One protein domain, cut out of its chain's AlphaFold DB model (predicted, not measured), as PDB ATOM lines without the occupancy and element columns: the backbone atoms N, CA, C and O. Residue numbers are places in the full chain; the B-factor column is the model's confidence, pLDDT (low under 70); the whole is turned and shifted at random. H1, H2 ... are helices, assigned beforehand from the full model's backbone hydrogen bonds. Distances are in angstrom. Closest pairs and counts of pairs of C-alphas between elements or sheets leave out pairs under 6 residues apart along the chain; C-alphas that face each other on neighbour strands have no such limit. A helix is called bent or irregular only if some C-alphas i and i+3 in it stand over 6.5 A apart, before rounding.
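AT A GLANCE: This is residues 79 to 227 of the 251 residues of an uncharacterized protein of Burkholderiaceae bacterium (UniProt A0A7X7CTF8). Three long helices, H1, H2 and H3, run side by side with their centres in a triangle; the shorter H5 crosses H2 and H3, and the helical hairpin of H6 and H7 covers H5 on its other side. Little H4 sits at one end. The 149 printed residues hold seven named helices, H1 to H7 in chain order, and no named strand: all helix, compact, radius of gyration of the C-alphas 15.0 A, spans 44 by 32 by 24 A.

IN THESE COORDINATES: Find C-alpha 79 at (22.656, -45.012, 6.610); from there H1 runs 27.2 A to residue 97. H2, residues 110 to 127, is 25.7 A long, and H3, residues 133 to 156, 34.3 A. Next come H4, residues 163 to 168, H5, 173 to 184, and H6, 198 to 208. H7, residues 211 to 227, runs 24.3 A to C-alpha 227 at (6.831, -18.144, 31.501). H7 is irregular, C-alphas 212 and 215 being 8.0 A apart; H6 only just, with 203 and 206 at 6.6 A.

HOW THE PARTS SIT: Begin at the hub, H5. It touches H2, closest C-alphas Ala 175 and Glu 114, 5.1 A, at a steep 52 degrees. It touches H3 at Thr 183 and Arg 147, C-alphas 5.3 A apart. H5, H6 and H7 form a bundle, three helices touching one another. H1 and H2 make a hairpin, tilt 18 degrees. H4 only just touches H7, with 3 pairs of C-alphas within 8 A. Every O i to N i+4 pair is within hydrogen-bond range in H1 to H5, 5 of 7 in H6, 11 of 13 in H7.

THE WHOLE: The printed part has no cut. Residues 98 to 109 and 185 to 197 are long links. Mean pLDDT of the printed part is 72.1; 50 residues are under 70, among them residues 184 to 227.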
ATOM      1  N   GLU A  79      21.468 -45.723   7.105       89.75
ATOM      2  CA  GLU A  79      22.656 -45.012   6.610       89.75
ATOM      3  C   GLU A  79      22.297 -43.588   6.161       89.75
ATOM      4  O   GLU A  79      22.857 -42.622   6.671       89.75
ATOM      5  N   ASN A  80      21.254 -43.433   5.337       91.38
ATOM      6  CA  ASN A  80      20.773 -42.116   4.905       91.38
ATOM      7  C   ASN A  80      20.372 -41.215   6.087       91.38
ATOM      8  O   ASN A  80      20.624 -40.009   6.071       91.38
ATOM      9  N   PHE A  81      19.720 -41.773   7.116       91.88
ATOM     10  CA  PHE A  81      19.383 -41.005   8.320       91.88
ATOM     11  C   PHE A  81      20.623 -40.634   9.133       91.88
ATOM     12  O   PHE A  81      20.663 -39.536   9.686       91.88
ATOM     13  N   ALA A  82      21.623 -41.513   9.190       88.94
ATOM     14  CA  ALA A  82      22.881 -41.246   9.871       88.94
ATOM     15  C   ALA A  82      23.658 -40.113   9.191       88.94
ATOM     16  O   ALA A  82      24.034 -39.152   9.861       88.94
ATOM     17  N   GLU A  83      23.813 -40.158   7.866       93.31
ATOM     18  CA  GLU A  83      24.452 -39.088   7.090       93.31
ATOM     19  C   GLU A  83      23.725 -37.750   7.259       93.31
ATOM     20  O   GLU A  83      24.350 -36.725   7.533       93.31
ATOM     21  N   ALA A  84      22.391 -37.759   7.172       92.12
ATOM     22  CA  ALA A  84      21.591 -36.556   7.371       92.12
ATOM     23  C   ALA A  84      21.731 -35.998   8.799       92.12
ATOM     24  O   ALA A  84      21.830 -34.784   8.979       92.12
ATOM     25  N   ALA A  85      21.762 -36.864   9.818       90.88
ATOM     26  CA  ALA A  85      21.956 -36.448  11.203       90.88
ATOM     27  C   ALA A  85      23.329 -35.784  11.391       90.88
ATOM     28  O   ALA A  85      23.408 -34.688  11.947       90.88
ATOM     29  N   ILE A  86      24.396 -36.410  10.886       92.88
ATOM     30  CA  ILE A  86      25.758 -35.859  10.937       92.88
ATOM     31  C   ILE A  86      25.796 -34.490  10.254       92.88
ATOM     32  O   ILE A  86      26.262 -33.521  10.854       92.88
ATOM     33  N   GLY A  87      25.218 -34.386   9.054       92.25
ATOM     34  CA  GLY A  87      25.150 -33.136   8.304       92.25
ATOM     35  C   GLY A  87      24.448 -32.008   9.065       92.25
ATOM     36  O   GLY A  87      24.929 -30.876   9.046       92.25
ATOM     37  N   GLU A  88      23.353 -32.290   9.778       91.50
ATOM     38  CA  GLU A  88      22.648 -31.281  10.583       91.50
ATOM     39  C   GLU A  88      23.440 -30.852  11.828       91.50
ATOM     40  O   GLU A  88      23.457 -29.665  12.156       91.50
ATOM     41  N   VAL A  89      24.145 -31.772  12.497       92.56
ATOM     42  CA  VAL A  89      24.985 -31.423  13.656       92.56
ATOM     43  C   VAL A  89      26.186 -30.570  13.232       92.56
ATOM     44  O   VAL A  89      26.478 -29.553  13.861       92.56
ATOM     45  N   GLU A  90      26.834 -30.907  12.118       93.12
ATOM     46  CA  GLU A  90      27.933 -30.109  11.564       93.12
ATOM     47  C   GLU A  90      27.446 -28.764  11.024       93.12
ATOM     48  O   GLU A  90      28.140 -27.752  11.136       93.12
ATOM     49  N   ARG A  91      26.235 -28.723  10.460       90.88
ATOM     50  CA  ARG A  91      25.592 -27.478  10.035       90.88
ATOM     51  C   ARG A  91      25.342 -26.553  11.217       90.88
ATOM     52  O   ARG A  91      25.622 -25.368  11.085       90.88
ATOM     53  N   ALA A  92      24.866 -27.077  12.347       91.88
ATOM     54  CA  ALA A  92      24.663 -26.279  13.553       91.88
ATOM     55  C   ALA A  92      25.960 -25.575  13.971       91.88
ATOM     56  O   ALA A  92      25.963 -24.368  14.202       91.88
ATOM     57  N   TRP A  93      27.071 -26.314  13.989       91.44
ATOM     58  CA  TRP A  93      28.388 -25.762  14.295       91.44
ATOM     59  C   TRP A  93      28.866 -24.734  13.272       91.44
ATOM     60  O   TRP A  93      29.328 -23.650  13.636       91.44
ATOM     61  N   ARG A  94      28.736 -25.059  11.982       89.69
ATOM     62  CA  ARG A  94      29.131 -24.158  10.900       89.69
ATOM     63  C   ARG A  94      28.381 -22.842  11.013       89.69
ATOM     64  O   ARG A  94      29.025 -21.813  11.084       89.69
ATOM     65  N   THR A  95      27.056 -22.870  11.145       87.50
ATOM     66  CA  THR A  95      26.239 -21.659  11.317       87.50
ATOM     67  C   THR A  95      26.666 -20.847  12.538       87.50
ATOM     68  O   THR A  95      26.724 -19.623  12.469       87.50
ATOM     69  N   PHE A  96      27.020 -21.509  13.639       82.94
ATOM     70  CA  PHE A  96      27.461 -20.826  14.854       82.94
ATOM     71  C   PHE A  96      28.806 -20.096  14.692       82.94
ATOM     72  O   PHE A  96      29.046 -19.089  15.354       82.94
ATOM     73  N   THR A  97      29.665 -20.575  13.789       83.94
ATOM     74  CA  THR A  97      31.029 -20.066  13.566       83.94
ATOM     75  C   THR A  97      31.199 -19.291  12.252       83.94
ATOM     76  O   THR A  97      32.203 -18.611  12.070       83.94
ATOM     77  N   GLU A  98      30.226 -19.331  11.339       78.25
ATOM     78  CA  GLU A  98      30.352 -18.853   9.950       78.25
ATOM     79  C   GLU A  98      30.679 -17.358   9.841       78.25
ATOM     80  O   GLU A  98      31.438 -16.949   8.965       78.25
ATOM     81  N   LYS A  99      30.133 -16.538  10.745       72.38
ATOM     82  CA  LYS A  99      30.236 -15.073  10.662       72.38
ATOM     83  C   LYS A  99      31.536 -14.518  11.249       72.38
ATOM     84  O   LYS A  99      32.061 -13.542  10.723       72.38
ATOM     85  N   ASN A 100      32.044 -15.131  12.319       69.69
ATOM     86  CA  ASN A 100      33.185 -14.608  13.082       69.69
ATOM     87  C   ASN A 100      34.403 -15.551  13.093       69.69
ATOM     88  O   ASN A 100      35.471 -15.157  13.551       69.69
ATOM     89  N   GLY A 101      34.271 -16.767  12.564       72.44
ATOM     90  CA  GLY A 101      35.293 -17.805  12.635       72.44
ATOM     91  C   GLY A 101      35.192 -18.663  13.898       72.44
ATOM     92  O   GLY A 101      34.362 -18.440  14.777       72.44
ATOM     93  N   VAL A 102      36.047 -19.684  13.958       69.12
ATOM     94  CA  VAL A 102      36.069 -20.698  15.029       69.12
ATOM     95  C   VAL A 102      36.673 -20.156  16.335       69.12
ATOM     96  O   VAL A 102      36.335 -20.640  17.408       69.12
ATOM     97  N   ASP A 103      37.498 -19.110  16.261       69.75
ATOM     98  CA  ASP A 103      38.225 -18.542  17.407       69.75
ATOM     99  C   ASP A 103      37.686 -17.166  17.823       69.75
ATOM    100  O   ASP A 103      38.442 -16.282  18.228       69.75
ATOM    101  N   ALA A 104      36.383 -16.941  17.661       74.94
ATOM    102  CA  ALA A 104      35.759 -15.662  17.960       74.94
ATOM    103  C   ALA A 104      34.465 -15.821  18.757       74.94
ATOM    104  O   ALA A 104      33.762 -16.828  18.655       74.94
ATOM    105  N   LEU A 105      34.132 -14.781  19.530       78.25
ATOM    106  CA  LEU A 105      32.859 -14.690  20.238       78.25
ATOM    107  C   LEU A 105      31.716 -14.866  19.221       78.25
ATOM    108  O   LEU A 105      31.682 -14.123  18.230       78.25
ATOM    109  N   PRO A 106      30.768 -15.793  19.452       80.06
ATOM    110  CA  PRO A 106      29.604 -15.931  18.593       80.06
ATOM    111  C   PRO A 106      28.862 -14.591  18.491       80.06
ATOM    112  O   PRO A 106      28.760 -13.869  19.488       80.06
ATOM    113  N   PRO A 107      28.332 -14.209  17.322       81.88
ATOM    114  CA  PRO A 107      27.572 -12.971  17.204       81.88
ATOM    115  C   PRO A 107      26.326 -13.012  18.097       81.88
ATOM    116  O   PRO A 107      25.654 -14.043  18.175       81.88
ATOM    117  N   ALA A 108      25.978 -11.879  18.713       81.88
ATOM    118  CA  ALA A 108      24.684 -11.689  19.373       81.88
ATOM    119  C   ALA A 108      23.570 -11.515  18.316       81.88
ATOM    120  O   ALA A 108      22.948 -10.463  18.215       81.88
ATOM    121  N   ASP A 109      23.398 -12.515  17.454       84.00
ATOM    122  CA  ASP A 109      22.500 -12.499  16.298       84.00
ATOM    123  C   ASP A 109      21.419 -13.577  16.491       84.00
ATOM    124  O   ASP A 109      21.748 -14.769  16.488       84.00
ATOM    125  N   PRO A 110      20.144 -13.196  16.679       83.06
ATOM    126  CA  PRO A 110      19.087 -14.138  17.042       83.06
ATOM    127  C   PRO A 110      18.884 -15.203  15.962       83.06
ATOM    128  O   PRO A 110      18.719 -16.380  16.282       83.06
ATOM    129  N   LEU A 111      19.036 -14.834  14.686       85.88
ATOM    130  CA  LEU A 111      18.882 -15.763  13.571       85.88
ATOM    131  C   LEU A 111      19.940 -16.875  13.599       85.88
ATOM    132  O   LEU A 111      19.631 -18.022  13.274       85.88
ATOM    133  N   LEU A 112      21.178 -16.565  13.996       87.25
ATOM    134  CA  LEU A 112      22.246 -17.566  14.087       87.25
ATOM    135  C   LEU A 112      21.971 -18.573  15.200       87.25
ATOM    136  O   LEU A 112      22.061 -19.782  14.971       87.25
ATOM    137  N   TRP A 113      21.604 -18.079  16.382       85.69
ATOM    138  CA  TRP A 113      21.295 -18.920  17.538       85.69
ATOM    139  C   TRP A 113      20.084 -19.816  17.269       85.69
ATOM    140  O   TRP A 113      20.141 -21.021  17.518       85.69
ATOM    141  N   GLU A 114      19.017 -19.266  16.691       84.88
ATOM    142  CA  GLU A 114      17.815 -20.023  16.333       84.88
ATOM    143  C   GLU A 114      18.077 -21.046  15.226       84.88
ATOM    144  O   GLU A 114      17.617 -22.185  15.313       84.88
ATOM    145  N   THR A 115      18.858 -20.688  14.203       87.12
ATOM    146  CA  THR A 115      19.182 -21.611  13.105       87.12
ATOM    147  C   THR A 115      20.054 -22.768  13.591       87.12
ATOM    148  O   THR A 115      19.802 -23.920  13.220       87.12
ATOM    149  N   ALA A 116      21.036 -22.492  14.456       88.00
ATOM    150  CA  ALA A 116      21.855 -23.523  15.090       88.00
ATOM    151  C   ALA A 116      21.002 -24.439  15.984       88.00
ATOM    152  O   ALA A 116      21.077 -25.664  15.864       88.00
ATOM    153  N   ALA A 117      20.123 -23.869  16.814       83.62
ATOM    154  CA  ALA A 117      19.196 -24.633  17.646       83.62
ATOM    155  C   ALA A 117      18.242 -25.504  16.809       83.62
ATOM    156  O   ALA A 117      18.046 -26.684  17.108       83.62
ATOM    157  N   ALA A 118      17.692 -24.970  15.717       83.19
ATOM    158  CA  ALA A 118      16.821 -25.713  14.811       83.19
ATOM    159  C   ALA A 118      17.552 -26.890  14.143       83.19
ATOM    160  O   ALA A 118      16.980 -27.974  14.014       83.19
ATOM    161  N   ALA A 119      18.816 -26.707  13.750       86.00
ATOM    162  CA  ALA A 119      19.647 -27.779  13.207       86.00
ATOM    163  C   ALA A 119      19.924 -28.875  14.255       86.00
ATOM    164  O   ALA A 119      19.759 -30.058  13.960       86.00
ATOM    165  N   LEU A 120      20.208 -28.509  15.512       87.62
ATOM    166  CA  LEU A 120      20.353 -29.476  16.610       87.62
ATOM    167  C   LEU A 120      19.052 -30.247  16.895       87.62
ATOM    168  O   LEU A 120      19.086 -31.449  17.162       87.62
ATOM    169  N   MET A 121      17.892 -29.596  16.792       84.19
ATOM    170  CA  MET A 121      16.588 -30.260  16.930       84.19
ATOM    171  C   MET A 121      16.294 -31.228  15.773       84.19
ATOM    172  O   MET A 121      15.776 -32.329  15.997       84.19
ATOM    173  N   ARG A 122      16.667 -30.869  14.538       81.81
ATOM    174  CA  ARG A 122      16.574 -31.775  13.381       81.81
ATOM    175  C   ARG A 122      17.517 -32.965  13.514       81.81
ATOM    176  O   ARG A 122      17.072 -34.092  13.305       81.81
ATOM    177  N   TYR A 123      18.761 -32.737  13.940       90.06
ATOM    178  CA  TYR A 123      19.720 -33.796  14.262       90.06
ATOM    179  C   TYR A 123      19.112 -34.829  15.216       90.06
ATOM    180  O   TYR A 123      19.137 -36.020  14.917       90.06
ATOM    181  N   ARG A 124      18.500 -34.379  16.321       82.81
ATOM    182  CA  ARG A 124      17.847 -35.261  17.305       82.81
ATOM    183  C   ARG A 124      16.789 -36.149  16.650       82.81
ATOM    184  O   ARG A 124      16.829 -37.368  16.779       82.81
ATOM    185  N   THR A 125      15.907 -35.533  15.865       84.44
ATOM    186  CA  THR A 125      14.818 -36.233  15.169       84.44
ATOM    187  C   THR A 125      15.331 -37.265  14.160       84.44
ATOM    188  O   THR A 125      14.721 -38.319  13.985       84.44
ATOM    189  N   LEU A 126      16.427 -36.961  13.458       86.31
ATOM    190  CA  LEU A 126      17.037 -37.866  12.481       86.31
ATOM    191  C   LEU A 126      17.763 -39.017  13.168       86.31
ATOM    192  O   LEU A 126      17.628 -40.163  12.747       86.31
ATOM    193  N   ARG A 127      18.477 -38.721  14.254       87.19
ATOM    194  CA  ARG A 127      19.197 -39.718  15.033       87.19
ATOM    195  C   ARG A 127      18.264 -40.795  15.583       87.19
ATOM    196  O   ARG A 127      18.591 -41.972  15.476       87.19
ATOM    197  N   ASP A 128      17.097 -40.419  16.101       85.75
ATOM    198  CA  ASP A 128      16.112 -41.377  16.631       85.75
ATOM    199  C   ASP A 128      15.580 -42.353  15.560       85.75
ATOM    200  O   ASP A 128      14.978 -43.376  15.883       85.75
ATOM    201  N   ARG A 129      15.808 -42.060  14.272       85.00
ATOM    202  CA  ARG A 129      15.430 -42.913  13.134       85.00
ATOM    203  C   ARG A 129      16.565 -43.818  12.646       85.00
ATOM    204  O   ARG A 129      16.338 -44.615  11.736       85.00
ATOM    205  N   VAL A 130      17.766 -43.699  13.212       84.19
ATOM    206  CA  VAL A 130      18.912 -44.564  12.904       84.19
ATOM    207  C   VAL A 130      18.748 -45.865  13.682       84.19
ATOM    208  O   VAL A 130      18.771 -45.868  14.910       84.19
ATOM    209  N   THR A 131      18.553 -46.973  12.974       85.62
ATOM    210  CA  THR A 131      18.203 -48.265  13.585       85.62
ATOM    211  C   THR A 131      19.379 -49.220  13.728       85.62
ATOM    212  O   THR A 131      19.295 -50.134  14.535       85.62
ATOM    213  N   GLU A 132      20.439 -49.044  12.939       81.94
ATOM    214  CA  GLU A 132      21.614 -49.922  12.968       81.94
ATOM    215  C   GLU A 132      22.647 -49.413  13.987       81.94
ATOM    216  O   GLU A 132      22.962 -48.219  14.017       81.94
ATOM    217  N   ASP A 133      23.182 -50.315  14.814       79.19
ATOM    218  CA  ASP A 133      24.071 -49.978  15.938       79.19
ATOM    219  C   ASP A 133      25.390 -49.325  15.490       79.19
ATOM    220  O   ASP A 133      25.878 -48.384  16.120       79.19
ATOM    221  N   ASP A 134      25.963 -49.794  14.379       79.00
ATOM    222  CA  ASP A 134      27.180 -49.233  13.785       79.00
ATOM    223  C   ASP A 134      26.953 -47.793  13.308       79.00
ATOM    224  O   ASP A 134      27.747 -46.899  13.607       79.00
ATOM    225  N   HIS A 135      25.825 -47.533  12.649       86.12
ATOM    226  CA  HIS A 135      25.440 -46.185  12.242       86.12
ATOM    227  C   HIS A 135      25.181 -45.272  13.451       86.12
ATOM    228  O   HIS A 135      25.579 -44.105  13.437       86.12
ATOM    229  N   GLN A 136      24.554 -45.779  14.519       83.94
ATOM    230  CA  GLN A 136      24.355 -45.008  15.750       83.94
ATOM    231  C   GLN A 136      25.683 -44.609  16.402       83.94
ATOM    232  O   GLN A 136      25.803 -43.474  16.874       83.94
ATOM    233  N   ALA A 137      26.676 -45.504  16.409       76.88
ATOM    234  CA  ALA A 137      28.009 -45.215  16.926       76.88
ATOM    235  C   ALA A 137      28.686 -44.086  16.131       76.88
ATOM    236  O   ALA A 137      29.126 -43.101  16.723       76.88
ATOM    237  N   ILE A 138      28.661 -44.159  14.795       80.06
ATOM    238  CA  ILE A 138      29.241 -43.125  13.918       80.06
ATOM    239  C   ILE A 138      28.585 -41.757  14.167       80.06
ATOM    240  O   ILE A 138      29.273 -40.743  14.309       80.06
ATOM    241  N   VAL A 139      27.253 -41.716  14.262       86.69
ATOM    242  CA  VAL A 139      26.509 -40.477  14.542       86.69
ATOM    243  C   VAL A 139      26.838 -39.931  15.934       86.69
ATOM    244  O   VAL A 139      26.938 -38.714  16.113       86.69
ATOM    245  N   SER A 140      27.011 -40.809  16.923       82.44
ATOM    246  CA  SER A 140      27.404 -40.425  18.281       82.44
ATOM    247  C   SER A 140      28.799 -39.803  18.310       82.44
ATOM    248  O   SER A 140      28.973 -38.759  18.936       82.44
ATOM    249  N   ASP A 141      29.769 -40.383  17.605       82.62
ATOM    250  CA  ASP A 141      31.145 -39.874  17.540       82.62
ATOM    251  C   ASP A 141      31.220 -38.514  16.833       82.62
ATOM    252  O   ASP A 141      31.917 -37.599  17.284       82.62
ATOM    253  N   ALA A 142      30.465 -38.338  15.746       86.00
ATOM    254  CA  ALA A 142      30.356 -37.046  15.073       86.00
ATOM    255  C   ALA A 142      29.734 -35.980  15.990       86.00
ATOM    256  O   ALA A 142      30.251 -34.865  16.100       86.00
ATOM    257  N   ALA A 143      28.657 -36.332  16.698       87.94
ATOM    258  CA  ALA A 143      28.009 -35.432  17.641       87.94
ATOM    259  C   ALA A 143      28.891 -35.108  18.850       87.94
ATOM    260  O   ALA A 143      28.844 -33.984  19.335       87.94
ATOM    261  N   GLU A 144      29.704 -36.050  19.333       82.94
ATOM    262  CA  GLU A 144      30.698 -35.818  20.388       82.94
ATOM    263  C   GLU A 144      31.707 -34.750  19.981       82.94
ATOM    264  O   GLU A 144      31.920 -33.787  20.715       82.94
ATOM    265  N   ARG A 145      32.276 -34.878  18.779       85.75
ATOM    266  CA  ARG A 145      33.245 -33.911  18.254       85.75
ATOM    267  C   ARG A 145      32.661 -32.500  18.219       85.75
ATOM    268  O   ARG A 145      33.278 -31.563  18.721       85.75
ATOM    269  N   VAL A 146      31.455 -32.360  17.671       89.06
ATOM    270  CA  VAL A 146      30.772 -31.063  17.584       89.06
ATOM    271  C   VAL A 146      30.368 -30.546  18.966       89.06
ATOM    272  O   VAL A 146      30.455 -29.351  19.240       89.06
ATOM    273  N   ARG A 147      29.985 -31.430  19.887       84.94
ATOM    274  CA  ARG A 147      29.681 -31.050  21.269       84.94
ATOM    275  C   ARG A 147      30.886 -30.449  21.973       84.94
ATOM    276  O   ARG A 147      30.750 -29.405  22.602       84.94
ATOM    277  N   GLN A 148      32.050 -31.080  21.841       80.25
ATOM    278  CA  GLN A 148      33.300 -30.581  22.411       80.25
ATOM    279  C   GLN A 148      33.680 -29.224  21.817       80.25
ATOM    280  O   GLN A 148      34.101 -28.334  22.552       80.25
ATOM    281  N   GLN A 149      33.464 -29.034  20.515       86.38
ATOM    282  CA  GLN A 149      33.654 -27.750  19.843       86.38
ATOM    283  C   GLN A 149      32.760 -26.645  20.436       86.38
ATOM    284  O   GLN A 149      33.273 -25.602  20.852       86.38
ATOM    285  N   PHE A 150      31.453 -26.893  20.572       86.88
ATOM    286  CA  PHE A 150      30.532 -25.958  21.227       86.88
ATOM    287  C   PHE A 150      30.915 -25.687  22.683       86.88
ATOM    288  O   PHE A 150      30.982 -24.529  23.087       86.88
ATOM    289  N   ALA A 151      31.197 -26.732  23.463       80.56
ATOM    290  CA  ALA A 151      31.597 -26.593  24.860       80.56
ATOM    291  C   ALA A 151      32.865 -25.737  25.000       80.56
ATOM    292  O   ALA A 151      32.923 -24.868  25.866       80.56
ATOM    293  N   THR A 152      33.837 -25.926  24.104       80.69
ATOM    294  CA  THR A 152      35.089 -25.164  24.095       80.69
ATOM    295  C   THR A 152      34.819 -23.686  23.835       80.69
ATOM    296  O   THR A 152      35.142 -22.873  24.695       80.69
ATOM    297  N   ILE A 153      34.152 -23.322  22.729       83.00
ATOM    298  CA  ILE A 153      33.856 -21.908  22.421       83.00
ATOM    299  C   ILE A 153      33.040 -21.247  23.534       83.00
ATOM    300  O   ILE A 153      33.384 -20.150  23.975       83.00
ATOM    301  N   LEU A 154      31.977 -21.900  24.010       81.75
ATOM    302  CA  LEU A 154      31.128 -21.325  25.056       81.75
ATOM    303  C   LEU A 154      31.902 -21.125  26.366       81.75
ATOM    304  O   LEU A 154      31.699 -20.113  27.031       81.75
ATOM    305  N   SER A 155      32.821 -22.035  26.700       75.12
ATOM    306  CA  SER A 155      33.682 -21.893  27.879       75.12
ATOM    307  C   SER A 155      34.723 -20.782  27.726       75.12
ATOM    308  O   SER A 155      34.925 -20.013  28.665       75.12
ATOM    309  N   THR A 156      35.330 -20.647  26.541       78.31
ATOM    310  CA  THR A 156      36.326 -19.612  26.229       78.31
ATOM    311  C   THR A 156      35.736 -18.213  26.367       78.31
ATOM    312  O   THR A 156      36.404 -17.305  26.855       78.31
ATOM    313  N   TYR A 157      34.472 -18.036  25.973       78.31
ATOM    314  CA  TYR A 157      33.800 -16.735  25.962       78.31
ATOM    315  C   TYR A 157      32.763 -16.546  27.071       78.31
ATOM    316  O   TYR A 157      31.961 -15.613  27.006       78.31
ATOM    317  N   ARG A 158      32.779 -17.388  28.106       72.31
ATOM    318  CA  ARG A 158      31.787 -17.370  29.196       72.31
ATOM    319  C   ARG A 158      31.575 -15.985  29.821       72.31
ATOM    320  O   ARG A 158      30.438 -15.594  30.055       72.31
ATOM    321  N   ASP A 159      32.649 -15.213  30.004       71.25
ATOM    322  CA  ASP A 159      32.599 -13.900  30.661       71.25
ATOM    323  C   ASP A 159      31.946 -12.831  29.765       71.25
ATOM    324  O   ASP A 159      31.411 -11.837  30.252       71.25
ATOM    325  N   ALA A 160      31.958 -13.043  28.444       78.00
ATOM    326  CA  ALA A 160      31.318 -12.176  27.460       78.00
ATOM    327  C   ALA A 160      29.853 -12.570  27.181       78.00
ATOM    328  O   ALA A 160      29.054 -11.718  26.788       78.00
ATOM    329  N   LEU A 161      29.476 -13.830  27.433       77.62
ATOM    330  CA  LEU A 161      28.117 -14.376  27.294       77.62
ATOM    331  C   LEU A 161      27.201 -13.969  28.468       77.62
ATOM    332  O   LEU A 161      26.599 -14.788  29.161       77.62
ATOM    333  N   THR A 162      27.104 -12.663  28.702       75.44
ATOM    334  CA  THR A 162      26.311 -12.069  29.786       75.44
ATOM    335  C   THR A 162      24.821 -11.973  29.440       75.44
ATOM    336  O   THR A 162      24.420 -12.045  28.279       75.44
ATOM    337  N   ALA A 163      23.970 -11.704  30.438       69.94
ATOM    338  CA  ALA A 163      22.560 -11.380  30.194       69.94
ATOM    339  C   ALA A 163      22.396 -10.205  29.208       69.94
ATOM    340  O   ALA A 163      21.493 -10.225  28.374       69.94
ATOM    341  N   THR A 164      23.290  -9.211  29.264       74.06
ATOM    342  CA  THR A 164      23.310  -8.070  28.340       74.06
ATOM    343  C   THR A 164      23.608  -8.497  26.909       74.06
ATOM    344  O   THR A 164      22.944  -8.017  25.995       74.06
ATOM    345  N   TYR A 165      24.544  -9.428  26.704       80.12
ATOM    346  CA  TYR A 165      24.829  -9.994  25.384       80.12
ATOM    347  C   TYR A 165      23.564 -10.618  24.774       80.12
ATOM    348  O   TYR A 165      23.159 -10.231  23.677       80.12
ATOM    349  N   TYR A 166      22.866 -11.479  25.522       77.06
ATOM    350  CA  TYR A 166      21.653 -12.138  25.026       77.06
ATOM    351  C   TYR A 166      20.497 -11.166  24.763       77.06
ATOM    352  O   TYR A 166      19.846 -11.258  23.722       77.06
ATOM    353  N   HIS A 167      20.280 -10.196  25.657       73.25
ATOM    354  CA  HIS A 167      19.240  -9.177  25.478       73.25
ATOM    355  C   HIS A 167      19.542  -8.238  24.307       73.25
ATOM    356  O   HIS A 167      18.627  -7.888  23.567       73.25
ATOM    357  N   SER A 168      20.805  -7.844  24.112       72.62
ATOM    358  CA  SER A 168      21.202  -6.960  23.006       72.62
ATOM    359  C   SER A 168      20.950  -7.584  21.637       72.62
ATOM    360  O   SER A 168      20.558  -6.884  20.708       72.62
ATOM    361  N   GLY A 169      21.117  -8.905  21.535       71.81
ATOM    362  CA  GLY A 169      20.794  -9.675  20.342       71.81
ATOM    363  C   GLY A 169      19.337 -10.115  20.268       71.81
ATOM    364  O   GLY A 169      18.965 -10.760  19.297       71.81
ATOM    365  N   THR A 170      18.500  -9.827  21.271       79.88
ATOM    366  CA  THR A 170      17.112 -10.328  21.354       79.88
ATOM    367  C   THR A 170      17.007 -11.845  21.135       79.88
ATOM    368  O   THR A 170      16.098 -12.327  20.466       79.88
ATOM    369  N   ILE A 171      17.974 -12.605  21.657       76.75
ATOM    370  CA  ILE A 171      18.082 -14.047  21.403       76.75
ATOM    371  C   ILE A 171      17.030 -14.804  22.224       76.75
ATOM    372  O   ILE A 171      16.978 -14.666  23.450       76.75
ATOM    373  N   ASP A 172      16.244 -15.659  21.560       74.12
ATOM    374  CA  ASP A 172      15.270 -16.528  22.227       74.12
ATOM    375  C   ASP A 172      15.962 -17.454  23.247       74.12
ATOM    376  O   ASP A 172      16.891 -18.212  22.935       74.12
ATOM    377  N   ALA A 173      15.463 -17.430  24.485       69.69
ATOM    378  CA  ALA A 173      15.892 -18.305  25.570       69.69
ATOM    379  C   ALA A 173      15.821 -19.796  25.198       69.69
ATOM    380  O   ALA A 173      16.652 -20.583  25.656       69.69
ATOM    381  N   ARG A 174      14.882 -20.200  24.332       69.56
ATOM    382  CA  ARG A 174      14.769 -21.581  23.836       69.56
ATOM    383  C   ARG A 174      15.948 -21.977  22.957       69.56
ATOM    384  O   ARG A 174      16.442 -23.098  23.075       69.56
ATOM    385  N   ALA A 175      16.417 -21.073  22.100       72.56
ATOM    386  CA  ALA A 175      17.572 -21.332  21.249       72.56
ATOM    387  C   ALA A 175      18.839 -21.511  22.099       72.56
ATOM    388  O   ALA A 175      19.587 -22.472  21.912       72.56
ATOM    389  N   ILE A 176      19.015 -20.646  23.104       77.56
ATOM    390  CA  ILE A 176      20.099 -20.747  24.091       77.56
ATOM    391  C   ILE A 176      20.011 -22.088  24.829       77.56
ATOM    392  O   ILE A 176      20.988 -22.835  24.875       77.56
ATOM    393  N   ALA A 177      18.828 -22.439  25.336       71.44
ATOM    394  CA  ALA A 177      18.580 -23.694  26.037       71.44
ATOM    395  C   ALA A 177      18.970 -24.923  25.202       71.44
ATOM    396  O   ALA A 177      19.652 -25.806  25.710       71.44
ATOM    397  N   VAL A 178      18.594 -24.985  23.921       76.56
ATOM    398  CA  VAL A 178      18.919 -26.126  23.044       76.56
ATOM    399  C   VAL A 178      20.427 -26.279  22.836       76.56
ATOM    400  O   VAL A 178      20.936 -27.402  22.880       76.56
ATOM    401  N   VAL A 179      21.146 -25.173  22.624       83.75
ATOM    402  CA  VAL A 179      22.603 -25.194  22.420       83.75
ATOM    403  C   VAL A 179      23.324 -25.638  23.698       83.75
ATOM    404  O   VAL A 179      24.177 -26.523  23.641       83.75
ATOM    405  N   PHE A 180      22.944 -25.102  24.860       79.56
ATOM    406  CA  PHE A 180      23.536 -25.490  26.148       79.56
ATOM    407  C   PHE A 180      23.132 -26.904  26.605       79.56
ATOM    408  O   PHE A 180      23.923 -27.623  27.216       79.56
ATOM    409  N   ASP A 181      21.923 -27.359  26.285       77.75
ATOM    410  CA  ASP A 181      21.501 -28.743  26.532       77.75
ATOM    411  C   ASP A 181      22.325 -29.733  25.697       77.75
ATOM    412  O   ASP A 181      22.675 -30.819  26.160       77.75
ATOM    413  N   PHE A 182      22.674 -29.354  24.465       82.12
ATOM    414  CA  PHE A 182      23.539 -30.167  23.622       82.12
ATOM    415  C   PHE A 182      24.947 -30.312  24.212       82.12
ATOM    416  O   PHE A 182      25.485 -31.414  24.161       82.12
ATOM    417  N   THR A 183      25.523 -29.263  24.814       77.00
ATOM    418  CA  THR A 183      26.890 -29.302  25.373       77.00
ATOM    419  C   THR A 183      27.018 -30.044  26.697       77.00
ATOM    420  O   THR A 183      28.083 -30.585  26.988       77.00
ATOM    421  N   THR A 184      25.954 -30.105  27.493       66.31
ATOM    422  CA  THR A 184      26.006 -30.594  28.881       66.31
ATOM    423  C   THR A 184      25.755 -32.095  29.043       66.31
ATOM    424  O   THR A 184      26.083 -32.655  30.089       66.31
ATOM    425  N   ARG A 185      25.203 -32.793  28.041       57.09
ATOM    426  CA  ARG A 185      24.853 -34.220  28.176       57.09
ATOM    427  C   ARG A 185      25.981 -35.148  27.694       57.09
ATOM    428  O   ARG A 185      26.309 -35.112  26.509       57.09
ATOM    429  N   PRO A 186      26.536 -36.039  28.549       46.75
ATOM    430  CA  PRO A 186      27.737 -36.813  28.206       46.75
ATOM    431  C   PRO A 186      27.526 -37.941  27.192       46.75
ATOM    432  O   PRO A 186      28.487 -38.388  26.589       46.75
ATOM    433  N   ARG A 187      26.300 -38.436  27.009       43.78
ATOM    434  CA  ARG A 187      25.934 -39.495  26.055       43.78
ATOM    435  C   ARG A 187      24.429 -39.413  25.882       43.78
ATOM    436  O   ARG A 187      23.679 -39.664  26.821       43.78
ATOM    437  N   ILE A 188      23.969 -39.007  24.708       45.50
ATOM    438  CA  ILE A 188      22.534 -38.943  24.439       45.50
ATOM    439  C   ILE A 188      22.071 -40.403  24.257       45.50
ATOM    440  O   ILE A 188      22.377 -41.011  23.239       45.50
ATOM    441  N   GLY A 189      21.408 -41.004  25.242       34.81
ATOM    442  CA  GLY A 189      20.672 -42.263  25.065       34.81
ATOM    443  C   GLY A 189      19.271 -42.007  24.484       34.81
ATOM    444  O   GLY A 189      18.771 -40.882  24.601       34.81
ATOM    445  N   PRO A 190      18.628 -43.008  23.857       30.78
ATOM    446  CA  PRO A 190      17.252 -42.879  23.381       30.78
ATOM    447  C   PRO A 190      16.310 -42.650  24.575       30.78
ATOM    448  O   PRO A 190      16.289 -43.439  25.515       30.78
ATOM    449  N   GLY A 191      15.563 -41.540  24.557       34.41
ATOM    450  CA  GLY A 191      14.577 -41.182  25.591       34.41
ATOM    451  C   GLY A 191      14.794 -39.837  26.295       34.41
ATOM    452  O   GLY A 191      13.932 -39.394  27.047       34.41
ATOM    453  N   ALA A 192      15.900 -39.135  26.043       39.97
ATOM    454  CA  ALA A 192      16.268 -37.970  26.852       39.97
ATOM    455  C   ALA A 192      15.574 -36.636  26.465       39.97
ATOM    456  O   ALA A 192      15.881 -35.602  27.053       39.97
ATOM    457  N   LEU A 193      14.675 -36.617  25.474       35.38
ATOM    458  CA  LEU A 193      14.265 -35.379  24.781       35.38
ATOM    459  C   LEU A 193      12.759 -35.076  24.781       35.38
ATOM    460  O   LEU A 193      12.340 -34.106  24.158       35.38
ATOM    461  N   ALA A 194      11.945 -35.849  25.503       34.31
ATOM    462  CA  ALA A 194      10.496 -35.635  25.533       34.31
ATOM    463  C   ALA A 194      10.043 -34.392  26.335       34.31
ATOM    464  O   ALA A 194       8.863 -34.060  26.316       34.31
ATOM    465  N   SER A 195      10.942 -33.672  27.011       40.00
ATOM    466  CA  SER A 195      10.583 -32.470  27.773       40.00
ATOM    467  C   SER A 195      11.770 -31.511  27.897       40.00
ATOM    468  O   SER A 195      12.537 -31.572  28.858       40.00
ATOM    469  N   VAL A 196      11.943 -30.609  26.926       44.59
ATOM    470  CA  VAL A 196      12.754 -29.402  27.152       44.59
ATOM    471  C   VAL A 196      11.875 -28.418  27.923       44.59
ATOM    472  O   VAL A 196      11.214 -27.560  27.345       44.59
ATOM    473  N   ASP A 197      11.812 -28.615  29.236       46.81
ATOM    474  CA  ASP A 197      11.276 -27.644  30.182       46.81
ATOM    475  C   ASP A 197      12.412 -26.680  30.554       46.81
ATOM    476  O   ASP A 197      13.462 -27.101  31.046       46.81
ATOM    477  N   VAL A 198      12.221 -25.387  30.285       47.53
ATOM    478  CA  VAL A 198      13.198 -24.329  30.596       47.53
ATOM    479  C   VAL A 198      13.512 -24.313  32.101       47.53
ATOM    480  O   VAL A 198      14.658 -24.078  32.485       47.53
ATOM    481  N   GLY A 199      12.536 -24.660  32.949       44.66
ATOM    482  CA  GLY A 199      12.717 -24.825  34.392       44.66
ATOM    483  C   GLY A 199      13.555 -26.053  34.758       44.66
ATOM    484  O   GLY A 199      14.429 -25.961  35.620       44.66
ATOM    485  N   ALA A 200      13.371 -27.181  34.063       46.56
ATOM    486  CA  ALA A 200      14.204 -28.371  34.256       46.56
ATOM    487  C   ALA A 200      15.653 -28.130  33.802       46.56
ATOM    488  O   ALA A 200      16.590 -28.576  34.463       46.56
ATOM    489  N   LEU A 201      15.861 -27.369  32.723       47.94
ATOM    490  CA  LEU A 201      17.200 -26.997  32.267       47.94
ATOM    491  C   LEU A 201      17.898 -26.054  33.261       47.94
ATOM    492  O   LEU A 201      19.052 -26.284  33.617       47.94
ATOM    493  N   ALA A 202      17.187 -25.041  33.770       49.06
ATOM    494  CA  ALA A 202      17.695 -24.128  34.795       49.06
ATOM    495  C   ALA A 202      18.023 -24.839  36.124       49.06
ATOM    496  O   ALA A 202      18.927 -24.408  36.836       49.06
ATOM    497  N   ALA A 203      17.337 -25.943  36.442       46.62
ATOM    498  CA  ALA A 203      17.610 -26.764  37.624       46.62
ATOM    499  C   ALA A 203      18.829 -27.693  37.459       46.62
ATOM    500  O   ALA A 203      19.500 -28.005  38.443       46.62
ATOM    501  N   ILE A 204      19.133 -28.130  36.230       42.66
ATOM    502  CA  ILE A 204      20.209 -29.095  35.941       42.66
ATOM    503  C   ILE A 204      21.529 -28.393  35.567       42.66
ATOM    504  O   ILE A 204      22.604 -28.896  35.901       42.66
ATOM    505  N   LEU A 205      21.482 -27.211  34.934       47.00
ATOM    506  CA  LEU A 205      22.692 -26.458  34.573       47.00
ATOM    507  C   LEU A 205      23.623 -26.151  35.768       47.00
ATOM    508  O   LEU A 205      24.823 -26.325  35.595       47.00
ATOM    509  N   PRO A 206      23.162 -25.746  36.969       44.12
ATOM    510  CA  PRO A 206      24.054 -25.479  38.103       44.12
ATOM    511  C   PRO A 206      24.895 -26.693  38.519       44.12
ATOM    512  O   PRO A 206      26.039 -26.541  38.939       44.12
ATOM    513  N   ALA A 207      24.339 -27.901  38.378       40.38
ATOM    514  CA  ALA A 207      24.996 -29.152  38.753       40.38
ATOM    515  C   ALA A 207      26.008 -29.651  37.704       40.38
ATOM    516  O   ALA A 207      26.841 -30.501  38.019       40.38
ATOM    517  N   HIS A 208      25.953 -29.142  36.466       42.28
ATOM    518  CA  HIS A 208      26.759 -29.648  35.345       42.28
ATOM    519  C   HIS A 208      27.611 -28.594  34.633       42.28
ATOM    520  O   HIS A 208      28.636 -28.939  34.056       42.28
ATOM    521  N   ALA A 209      27.232 -27.322  34.695       44.00
ATOM    522  CA  ALA A 209      27.981 -26.213  34.117       44.00
ATOM    523  C   ALA A 209      29.019 -25.642  35.108       44.00
ATOM    524  O   ALA A 209      29.952 -24.953  34.709       44.00
ATOM    525  N   GLY A 210      28.904 -25.961  36.402       42.06
ATOM    526  CA  GLY A 210      29.723 -25.352  37.449       42.06
ATOM    527  C   GLY A 210      29.297 -23.906  37.759       42.06
ATOM    528  O   GLY A 210      28.382 -23.372  37.128       42.06
ATOM    529  N   PRO A 211      29.944 -23.241  38.735       49.75
ATOM    530  CA  PRO A 211      29.589 -21.880  39.160       49.75
ATOM    531  C   PRO A 211      29.795 -20.816  38.064       49.75
ATOM    532  O   PRO A 211      29.308 -19.694  38.187       49.75
ATOM    533  N   GLU A 212      30.492 -21.164  36.984       44.34
ATOM    534  CA  GLU A 212      30.962 -20.247  35.943       44.34
ATOM    535  C   GLU A 212      29.871 -19.826  34.938       44.34
ATOM    536  O   GLU A 212      30.024 -18.814  34.263       44.34
ATOM    537  N   TYR A 213      28.738 -20.537  34.876       49.09
ATOM    538  CA  TYR A 213      27.603 -20.204  33.993       49.09
ATOM    539  C   TYR A 213      26.408 -19.597  34.743       49.09
ATOM    540  O   TYR A 213      25.277 -19.606  34.249       49.09
ATOM    541  N   ALA A 214      26.639 -19.047  35.939       55.53
ATOM    542  CA  ALA A 214      25.592 -18.482  36.791       55.53
ATOM    543  C   ALA A 214      24.732 -17.421  36.072       55.53
ATOM    544  O   ALA A 214      23.518 -17.401  36.259       55.53
ATOM    545  N   ALA A 215      25.322 -16.598  35.197       54.31
ATOM    546  CA  ALA A 215      24.593 -15.582  34.431       54.31
ATOM    547  C   ALA A 215      23.624 -16.188  33.396       54.31
ATOM    548  O   ALA A 215      22.490 -15.724  33.263       54.31
ATOM    549  N   THR A 216      24.038 -17.251  32.700       53.00
ATOM    550  CA  THR A 216      23.202 -17.986  31.735       53.00
ATOM    551  C   THR A 216      22.069 -18.719  32.447       53.00
ATOM    552  O   THR A 216      20.919 -18.650  32.020       53.00
ATOM    553  N   VAL A 217      22.369 -19.359  33.580       58.31
ATOM    554  CA  VAL A 217      21.368 -20.012  34.437       58.31
ATOM    555  C   VAL A 217      20.349 -19.006  34.953       58.31
ATOM    556  O   VAL A 217      19.151 -19.255  34.874       58.31
ATOM    557  N   GLN A 218      20.805 -17.860  35.456       60.56
ATOM    558  CA  GLN A 218      19.932 -16.829  36.004       60.56
ATOM    559  C   GLN A 218      19.040 -16.211  34.921       60.56
ATOM    560  O   GLN A 218      17.867 -15.954  35.178       60.56
ATOM    561  N   TYR A 219      19.549 -16.031  33.701       58.00
ATOM    562  CA  TYR A 219      18.740 -15.606  32.557       58.00
ATOM    563  C   TYR A 219      17.651 -16.632  32.212       58.00
ATOM    564  O   TYR A 219      16.476 -16.274  32.158       58.00
ATOM    565  N   LEU A 220      18.016 -17.909  32.062       58.25
ATOM    566  CA  LEU A 220      17.063 -18.984  31.763       58.25
ATOM    567  C   LEU A 220      16.020 -19.159  32.877       58.25
ATOM    568  O   LEU A 220      14.842 -19.351  32.588       58.25
ATOM    569  N   ALA A 221      16.429 -19.044  34.142       60.12
ATOM    570  CA  ALA A 221      15.535 -19.104  35.294       60.12
ATOM    571  C   ALA A 221      14.571 -17.909  35.344       60.12
ATOM    572  O   ALA A 221      13.391 -18.090  35.632       60.12
ATOM    573  N   ASN A 222      15.041 -16.699  35.021       61.03
ATOM    574  CA  ASN A 222      14.199 -15.504  34.964       61.03
ATOM    575  C   ASN A 222      13.174 -15.581  33.823       61.03
ATOM    576  O   ASN A 222      12.022 -15.203  34.019       61.03
ATOM    577  N   GLU A 223      13.559 -16.103  32.659       58.28
ATOM    578  CA  GLU A 223      12.639 -16.336  31.538       58.28
ATOM    579  C   GLU A 223      11.643 -17.470  31.833       58.28
ATOM    580  O   GLU A 223      10.451 -17.333  31.560       58.28
ATOM    581  N   ALA A 224      12.075 -18.552  32.489       55.62
ATOM    582  CA  ALA A 224      11.176 -19.606  32.964       55.62
ATOM    583  C   ALA A 224      10.169 -19.087  34.006       55.62
ATOM    584  O   ALA A 224       8.986 -19.423  33.941       55.62
ATOM    585  N   ALA A 225      10.611 -18.227  34.929       55.91
ATOM    586  CA  ALA A 225       9.757 -17.597  35.934       55.91
ATOM    587  C   ALA A 225       8.772 -16.586  35.321       55.91
ATOM    588  O   ALA A 225       7.645 -16.463  35.795       55.91
ATOM    589  N   ARG A 226       9.161 -15.904  34.234       59.69
ATOM    590  CA  ARG A 226       8.248 -15.090  33.412       59.69
ATOM    591  C   ARG A 226       7.253 -15.949  32.615       59.69
ATOM    592  O   ARG A 226       6.191 -15.452  32.255       59.69
ATOM    593  N   GLY A 227       7.582 -17.218  32.356       48.66
ATOM    594  CA  GLY A 227       6.831 -18.144  31.501       48.66
ATOM    595  C   GLY A 227       5.946 -19.192  32.194       48.66
ATOM    596  O   GLY A 227       5.226 -19.907  31.491       48.66
TER     597      GLY A 227